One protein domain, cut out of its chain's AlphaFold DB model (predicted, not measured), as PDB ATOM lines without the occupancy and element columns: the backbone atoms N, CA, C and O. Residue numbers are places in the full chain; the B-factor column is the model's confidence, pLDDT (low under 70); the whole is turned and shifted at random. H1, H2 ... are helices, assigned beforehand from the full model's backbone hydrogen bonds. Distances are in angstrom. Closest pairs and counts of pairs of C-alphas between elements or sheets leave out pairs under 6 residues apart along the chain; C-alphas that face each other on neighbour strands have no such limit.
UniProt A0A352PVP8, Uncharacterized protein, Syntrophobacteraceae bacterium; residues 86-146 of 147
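This is residues 86 to 146 of the 147 residues of an uncharacterized protein of Syntrophobacteraceae bacterium (UniProt A0A352PVP8). Four short helices make a small rounded cluster: H3, the longest, runs along one side, H1 starts at it about perpendicular and folds into a hairpin with H2, and H4 sits on the side away from H1. After H4, residues 138 to 146, with no named helix, run outward and then fold back near residue 142. The 61 printed residues include four named helices, H1 to H4 in order, and no named strand: all helix, compact, radius of gyration of the C-alphas 10.2 A, spans 25 by 22 by 21 A.

Start at H3, residues 110 to 123; with 116 to 120 alone it touches H1, residues 86 to 93, at 85 degrees, closest C-alphas Gly 86 and His 119, 7.0 A. H1 and H2, residues 98 to 106, touch as a hairpin at a shallow tilt of 30 degrees, closest C-alphas Met 92 and Met 101, 5.1 A. H4, residues 131 to 137, is apart from H1 and close but not clearly touching H3. In all four, every O i to N i+4 pair is within hydrogen-bond range.

Find C-alpha 110 at (15.273, -36.266, 50.990); H3 runs 19.7 A to C-alpha 123. H1 spans 10.5 A, H2 12.1 A; H4 spans 10.2 A, ending at (13.462, -27.096, 37.528).

The farthest C-alphas, Gly 96 and Ser 141, are 26.9 A apart. The printed part has no cut, no link is long, and no printed residue is under 70 in pLDDT.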
ATOM      1  N   GLY A  86      10.997 -22.708  55.726       86.94
ATOM      2  CA  GLY A  86      11.086 -21.274  55.433       86.94
ATOM      3  C   GLY A  86      12.477 -20.667  55.671       86.94
ATOM      4  O   GLY A  86      12.844 -19.689  55.023       86.94
ATOM      5  N   GLU A  87      13.279 -21.210  56.590       85.88
ATOM      6  CA  GLU A  87      14.696 -20.836  56.742       85.88
ATOM      7  C   GLU A  87      15.542 -21.351  55.586       85.88
ATOM      8  O   GLU A  87      16.363 -20.608  55.052       85.88
ATOM      9  N   ILE A  88      15.294 -22.589  55.161       92.44
ATOM     10  CA  ILE A  88      15.955 -23.191  54.004       92.44
ATOM     11  C   ILE A  88      15.653 -22.371  52.748       92.44
ATOM     12  O   ILE A  88      16.581 -21.996  52.034       92.44
ATOM     13  N   TRP A  89      14.388 -22.003  52.523       94.50
ATOM     14  CA  TRP A  89      14.016 -21.142  51.400       94.50
ATOM     15  C   TRP A  89      14.722 -19.779  51.441       94.50
ATOM     16  O   TRP A  89      15.271 -19.338  50.435       94.50
ATOM     17  N   ARG A  90      14.804 -19.133  52.611       90.38
ATOM     18  CA  ARG A  90      15.549 -17.869  52.750       90.38
ATOM     19  C   ARG A  90      17.033 -18.014  52.402       90.38
ATOM     20  O   ARG A  90      17.602 -17.097  51.817       90.38
ATOM     21  N   ASN A  91      17.652 -19.144  52.739       89.25
ATOM     22  CA  ASN A  91      19.039 -19.419  52.363       89.25
ATOM     23  C   ASN A  91      19.181 -19.663  50.855       89.25
ATOM     24  O   ASN A  91      20.125 -19.157  50.258       89.25
ATOM     25  N   MET A  92      18.224 -20.360  50.233       93.00
ATOM     26  CA  MET A  92      18.166 -20.522  48.775       93.00
ATOM     27  C   MET A  92      18.050 -19.174  48.061       93.00
ATOM     28  O   MET A  92      18.737 -18.941  47.072       93.00
ATOM     29  N   GLU A  93      17.221 -18.258  48.571       91.38
ATOM     30  CA  GLU A  93      17.088 -16.914  47.996       91.38
ATOM     31  C   GLU A  93      18.347 -16.055  48.164       91.38
ATOM     32  O   GLU A  93      18.555 -15.118  47.390       91.38
ATOM     33  N   ALA A  94      19.178 -16.366  49.161       89.12
ATOM     34  CA  ALA A  94      20.445 -15.688  49.412       89.12
ATOM     35  C   ALA A  94      21.591 -16.172  48.505       89.12
ATOM     36  O   ALA A  94      22.637 -15.519  48.470       89.12
ATOM     37  N   CYS A  95      21.415 -17.278  47.772       88.06
ATOM     38  CA  CYS A  95      22.364 -17.724  46.753       88.06
ATOM     39  C   CYS A  95      22.481 -16.682  45.630       88.06
ATOM     40  O   CYS A  95      21.491 -16.076  45.208       88.06
ATOM     41  N   GLY A  96      23.703 -16.464  45.139       80.56
ATOM     42  CA  GLY A  96      23.964 -15.429  44.138       80.56
ATOM     43  C   GLY A  96      23.560 -15.849  42.727       80.56
ATOM     44  O   GLY A  96      23.213 -15.001  41.903       80.56
ATOM     45  N   VAL A  97      23.604 -17.154  42.454       89.94
ATOM     46  CA  VAL A  97      23.314 -17.748  41.144       89.94
ATOM     47  C   VAL A  97      22.488 -19.030  41.272       89.94
ATOM     48  O   VAL A  97      22.368 -19.615  42.350       89.94
ATOM     49  N   LYS A  98      21.906 -19.466  40.149       93.00
ATOM     50  CA  LYS A  98      20.982 -20.606  40.084       93.00
ATOM     51  C   LYS A  98      21.660 -21.906  40.516       93.00
ATOM     52  O   LYS A  98      21.086 -22.686  41.264       93.00
ATOM     53  N   GLU A  99      22.890 -22.109  40.068       92.75
ATOM     54  CA  GLU A  99      23.670 -23.319  40.307       92.75
ATOM     55  C   GLU A  99      23.947 -23.511  41.805       92.75
ATOM     56  O   GLU A  99      23.744 -24.602  42.331       92.75
ATOM     57  N   GLU A 100      24.292 -22.434  42.518       90.69
ATOM     58  CA  GLU A 100      24.482 -22.452  43.976       90.69
ATOM     59  C   GLU A 100      23.190 -22.818  44.716       90.69
ATOM     60  O   GLU A 100      23.215 -23.592  45.672       90.69
ATOM     61  N   MET A 101      22.048 -22.290  44.261       93.56
ATOM     62  CA  MET A 101      20.742 -22.614  44.839       93.56
ATOM     63  C   MET A 101      20.397 -24.096  44.643       93.56
ATOM     64  O   MET A 101      19.891 -24.743  45.564       93.56
ATOM     65  N   PHE A 102      20.715 -24.651  43.470       95.56
ATOM     66  CA  PHE A 102      20.436 -26.048  43.139       95.56
ATOM     67  C   PHE A 102      21.316 -26.983  43.957       95.56
ATOM     68  O   PHE A 102      20.809 -27.937  44.543       95.56
ATOM     69  N   GLU A 103      22.614 -26.693  44.044       93.19
ATOM     70  CA  GLU A 103      23.550 -27.445  44.880       93.19
ATOM     71  C   GLU A 103      23.133 -27.412  46.353       93.19
ATOM     72  O   GLU A 103      23.102 -28.458  47.005       93.19
ATOM     73  N   TYR A 104      22.738 -26.241  46.865       92.25
ATOM     74  CA  TYR A 104      22.264 -26.102  48.236       92.25
ATOM     75  C   TYR A 104      21.033 -26.976  48.496       92.25
ATOM     76  O   TYR A 104      21.054 -27.802  49.409       92.25
ATOM     77  N   PHE A 105      19.989 -26.858  47.671       94.81
ATOM     78  CA  PHE A 105      18.768 -27.644  47.837       94.81
ATOM     79  C   PHE A 105      19.018 -29.147  47.672       94.81
ATOM     80  O   PHE A 105      18.582 -29.938  48.507       94.81
ATOM     81  N   ASN A 106      19.767 -29.556  46.643       95.75
ATOM     82  CA  ASN A 106      20.051 -30.963  46.358       95.75
ATOM     83  C   ASN A 106      20.965 -31.616  47.415       95.75
ATOM     84  O   ASN A 106      20.955 -32.840  47.545       95.75
ATOM     85  N   SER A 107      21.718 -30.825  48.191       92.94
ATOM     86  CA  SER A 107      22.525 -31.317  49.317       92.94
ATOM     87  C   SER A 107      21.707 -31.688  50.563       92.94
ATOM     88  O   SER A 107      22.214 -32.391  51.441       92.94
ATOM     89  N   LEU A 108      20.450 -31.235  50.651       89.69
ATOM     90  CA  LEU A 108      19.555 -31.558  51.760       89.69
ATOM     91  C   LEU A 108      19.143 -33.034  51.718       89.69
ATOM     92  O   LEU A 108      19.010 -33.654  50.654       89.69
ATOM     93  N   ASP A 109      18.865 -33.598  52.895       89.44
ATOM     94  CA  ASP A 109      18.267 -34.925  52.965       89.44
ATOM     95  C   ASP A 109      16.896 -34.945  52.270       89.44
ATOM     96  O   ASP A 109      16.205 -33.929  52.172       89.44
ATOM     97  N   ALA A 110      16.498 -36.117  51.776       86.81
ATOM     98  CA  ALA A 110      15.273 -36.266  50.990       86.81
ATOM     99  C   ALA A 110      14.022 -35.753  51.727       86.81
ATOM    100  O   ALA A 110      13.148 -35.150  51.110       86.81
ATOM    101  N   THR A 111      13.965 -35.927  53.051       87.06
ATOM    102  CA  THR A 111      12.823 -35.480  53.859       87.06
ATOM    103  C   THR A 111      12.762 -33.954  53.900       87.06
ATOM    104  O   THR A 111      11.705 -33.377  53.669       87.06
ATOM    105  N   LEU A 112      13.896 -33.283  54.140       88.50
ATOM    106  CA  LEU A 112      13.968 -31.817  54.105       88.50
ATOM    107  C   LEU A 112      13.706 -31.241  52.713       88.50
ATOM    108  O   LEU A 112      13.058 -30.198  52.622       88.50
ATOM    109  N   ARG A 113      14.161 -31.900  51.639       94.25
ATOM    110  CA  ARG A 113      13.847 -31.473  50.263       94.25
ATOM    111  C   ARG A 113      12.353 -31.503  50.009       94.25
ATOM    112  O   ARG A 113      11.816 -30.533  49.485       94.25
ATOM    113  N   GLN A 114      11.687 -32.582  50.408       94.00
ATOM    114  CA  GLN A 114      10.247 -32.715  50.242       94.00
ATOM    115  C   GLN A 114       9.482 -31.661  51.054       94.00
ATOM    116  O   GLN A 114       8.676 -30.930  50.490       94.00
ATOM    117  N   GLU A 115       9.782 -31.517  52.348       92.75
ATOM    118  CA  GLU A 115       9.137 -30.513  53.211       92.75
ATOM    119  C   GLU A 115       9.368 -29.077  52.705       92.75
ATOM    120  O   GLU A 115       8.469 -28.235  52.741       92.75
ATOM    121  N   THR A 116      10.573 -28.793  52.206       94.00
ATOM    122  CA  THR A 116      10.918 -27.496  51.612       94.00
ATOM    123  C   THR A 116      10.188 -27.263  50.297       94.00
ATOM    124  O   THR A 116       9.636 -26.184  50.106       94.00
ATOM    125  N   ALA A 117      10.125 -28.260  49.413       95.56
ATOM    126  CA  ALA A 117       9.379 -28.159  48.163       95.56
ATOM    127  C   ALA A 117       7.893 -27.888  48.428       95.56
ATOM    128  O   ALA A 117       7.332 -26.954  47.855       95.56
ATOM    129  N   ASP A 118       7.282 -28.624  49.360       94.12
ATOM    130  CA  ASP A 118       5.895 -28.406  49.769       94.12
ATOM    131  C   ASP A 118       5.691 -26.983  50.299       94.12
ATOM    132  O   ASP A 118       4.742 -26.303  49.900       94.12
ATOM    133  N   HIS A 119       6.600 -26.488  51.149       93.62
ATOM    134  CA  HIS A 119       6.560 -25.109  51.638       93.62
ATOM    135  C   HIS A 119       6.629 -24.091  50.494       93.62
ATOM    136  O   HIS A 119       5.816 -23.169  50.460       93.62
ATOM    137  N   ILE A 120       7.547 -24.266  49.541       94.50
ATOM    138  CA  ILE A 120       7.701 -23.369  48.391       94.50
ATOM    139  C   ILE A 120       6.418 -23.370  47.555       94.50
ATOM    140  O   ILE A 120       5.854 -22.305  47.309       94.50
ATOM    141  N   PHE A 121       5.884 -24.542  47.205       93.88
ATOM    142  CA  PHE A 121       4.657 -24.649  46.409       93.88
ATOM    143  C   PHE A 121       3.410 -24.074  47.083       93.88
ATOM    144  O   PHE A 121       2.479 -23.663  46.391       93.88
ATOM    145  N   THR A 122       3.388 -24.016  48.412       90.06
ATOM    146  CA  THR A 122       2.217 -23.559  49.171       90.06
ATOM    147  C   THR A 122       2.326 -22.123  49.685       90.06
ATOM    148  O   THR A 122       1.297 -21.466  49.837       90.06
ATOM    149  N   HIS A 123       3.536 -21.614  49.937       87.94
ATOM    150  CA  HIS A 123       3.755 -20.326  50.612       87.94
ATOM    151  C   HIS A 123       4.568 -19.315  49.795       87.94
ATOM    152  O   HIS A 123       4.522 -18.120  50.102       87.94
ATOM    153  N   VAL A 124       5.300 -19.744  48.764       91.75
ATOM    154  CA  VAL A 124       6.147 -18.862  47.952       91.75
ATOM    155  C   VAL A 124       5.438 -18.481  46.653       91.75
ATOM    156  O   VAL A 124       4.712 -19.262  46.041       91.75
ATOM    157  N   SER A 125       5.647 -17.238  46.209       89.31
ATOM    158  CA  SER A 125       5.094 -16.759  44.942       89.31
ATOM    159  C   SER A 125       5.825 -17.365  43.744       89.31
ATOM    160  O   SER A 125       7.000 -17.084  43.517       89.31
ATOM    161  N   MET A 126       5.091 -18.090  42.899       91.38
ATOM    162  CA  MET A 126       5.600 -18.671  41.646       91.38
ATOM    163  C   MET A 126       5.748 -17.674  40.499       91.38
ATOM    164  O   MET A 126       6.037 -18.057  39.372       91.38
ATOM    165  N   PHE A 127       5.535 -16.387  40.765       87.88
ATOM    166  CA  PHE A 127       5.540 -15.340  39.744       87.88
ATOM    167  C   PHE A 127       6.662 -14.319  39.940       87.88
ATOM    168  O   PHE A 127       6.743 -13.346  39.193       87.88
ATOM    169  N   LYS A 128       7.512 -14.490  40.960       85.31
ATOM    170  CA  LYS A 128       8.576 -13.532  41.269       85.31
ATOM    171  C   LYS A 128       9.769 -14.195  41.956       85.31
ATOM    172  O   LYS A 128       9.601 -15.118  42.744       85.31
ATOM    173  N   GLY A 129      10.957 -13.639  41.716       88.00
ATOM    174  CA  GLY A 129      12.187 -14.055  42.387       88.00
ATOM    175  C   GLY A 129      12.602 -15.455  41.953       88.00
ATOM    176  O   GLY A 129      12.484 -15.792  40.777       88.00
ATOM    177  N   TRP A 130      13.055 -16.261  42.909       91.81
ATOM    178  CA  TRP A 130      13.487 -17.638  42.669       91.81
ATOM    179  C   TRP A 130      12.334 -18.647  42.565       91.81
ATOM    180  O   TRP A 130      12.563 -19.767  42.123       91.81
ATOM    181  N   GLY A 131      11.102 -18.267  42.924       92.31
ATOM    182  CA  GLY A 131       9.931 -19.154  42.876       92.31
ATOM    183  C   GLY A 131       9.678 -19.791  41.498       92.31
ATOM    184  O   GLY A 131       9.634 -21.017  41.418       92.31
ATOM    185  N   PRO A 132       9.579 -19.007  40.402       94.31
ATOM    186  CA  PRO A 132       9.437 -19.562  39.055       94.31
ATOM    187  C   PRO A 132      10.583 -20.506  38.669       94.31
ATOM    188  O   PRO A 132      10.335 -21.556  38.092       94.31
ATOM    189  N   VAL A 133      11.825 -20.153  39.025       93.94
ATOM    190  CA  VAL A 133      13.017 -20.959  38.717       93.94
ATOM    191  C   VAL A 133      12.958 -22.301  39.445       93.94
ATOM    192  O   VAL A 133      13.223 -23.337  38.853       93.94
ATOM    193  N   PHE A 134      12.566 -22.304  40.720       95.81
ATOM    194  CA  PHE A 134      12.376 -23.545  41.465       95.81
ATOM    195  C   PHE A 134      11.300 -24.422  40.814       95.81
ATOM    196  O   PHE A 134      11.538 -25.598  40.564       95.81
ATOM    197  N   ALA A 135      10.134 -23.852  40.494       94.25
ATOM    198  CA  ALA A 135       9.023 -24.602  39.910       94.25
ATOM    199  C   ALA A 135       9.325 -25.164  38.513       94.25
ATOM    200  O   ALA A 135       8.822 -26.229  38.171       94.25
ATOM    201  N   GLU A 136      10.122 -24.456  37.711       95.25
ATOM    202  CA  GLU A 136      10.539 -24.901  36.377       95.25
ATOM    203  C   GLU A 136      11.496 -26.098  36.432       95.25
ATOM    204  O   GLU A 136      11.438 -26.970  35.569       95.25
ATOM    205  N   HIS A 137      12.353 -26.148  37.452       96.31
ATOM    206  CA  HIS A 137      13.462 -27.096  37.528       96.31
ATOM    207  C   HIS A 137      13.243 -28.240  38.527       96.31
ATOM    208  O   HIS A 137      14.043 -29.174  38.569       96.31
ATOM    209  N   TYR A 138      12.188 -28.186  39.342       96.56
ATOM    210  CA  TYR A 138      11.885 -29.223  40.324       96.56
ATOM    211  C   TYR A 138      11.230 -30.445  39.679       96.56
ATOM    212  O   TYR A 138      10.101 -30.379  39.189       96.56
ATOM    213  N   ASP A 139      11.911 -31.587  39.748       95.69
ATOM    214  CA  ASP A 139      11.357 -32.866  39.321       95.69
ATOM    215  C   ASP A 139      10.612 -33.544  40.482       95.69
ATOM    216  O   ASP A 139      11.183 -33.887  41.519       95.69
ATOM    217  N   LEU A 140       9.310 -33.776  40.297       89.81
ATOM    218  CA  LEU A 140       8.442 -34.399  41.303       89.81
ATOM    219  C   LEU A 140       8.806 -35.862  41.613       89.81
ATOM    220  O   LEU A 140       8.466 -36.357  42.688       89.81
ATOM    221  N   SER A 141       9.455 -36.566  40.686       91.38
ATOM    222  CA  SER A 141       9.787 -37.990  40.819       91.38
ATOM    223  C   SER A 141      11.076 -38.196  41.613       91.38
ATOM    224  O   SER A 141      11.153 -39.092  42.453       91.38
ATOM    225  N   THR A 142      12.095 -37.379  41.350       91.94
ATOM    226  CA  THR A 142      13.422 -37.448  41.980       91.94
ATOM    227  C   THR A 142      13.558 -36.497  43.171       91.94
ATOM    228  O   THR A 142      14.457 -36.657  44.006       91.94
ATOM    229  N   GLN A 143      12.649 -35.522  43.269       93.38
ATOM    230  CA  GLN A 143      12.639 -34.435  44.248       93.38
ATOM    231  C   GLN A 143      13.900 -33.559  44.184       93.38
ATOM    232  O   GLN A 143      14.299 -32.972  45.195       93.38
ATOM    233  N   LEU A 144      14.575 -33.519  43.035       95.81
ATOM    234  CA  LEU A 144      15.786 -32.735  42.791       95.81
ATOM    235  C   LEU A 144      15.487 -31.551  41.873       95.81
ATOM    236  O   LEU A 144      14.495 -31.542  41.148       95.81
ATOM    237  N   LEU A 145      16.379 -30.564  41.906       96.06
ATOM    238  CA  LEU A 145      16.434 -29.512  40.897       96.06
ATOM    239  C   LEU A 145      17.363 -29.943  39.761       96.06
ATOM    240  O   LEU A 145      18.543 -30.221  40.004       96.06
ATOM    241  N   GLU A 146      16.826 -30.006  38.544       92.50
ATOM    242  CA  GLU A 146      17.551 -30.355  37.319       92.50
ATOM    243  C   GLU A 146      17.954 -29.097  36.549       92.50
ATOM    244  O   GLU A 146      17.216 -28.118  36.527       92.50
TER     245      GLU A 146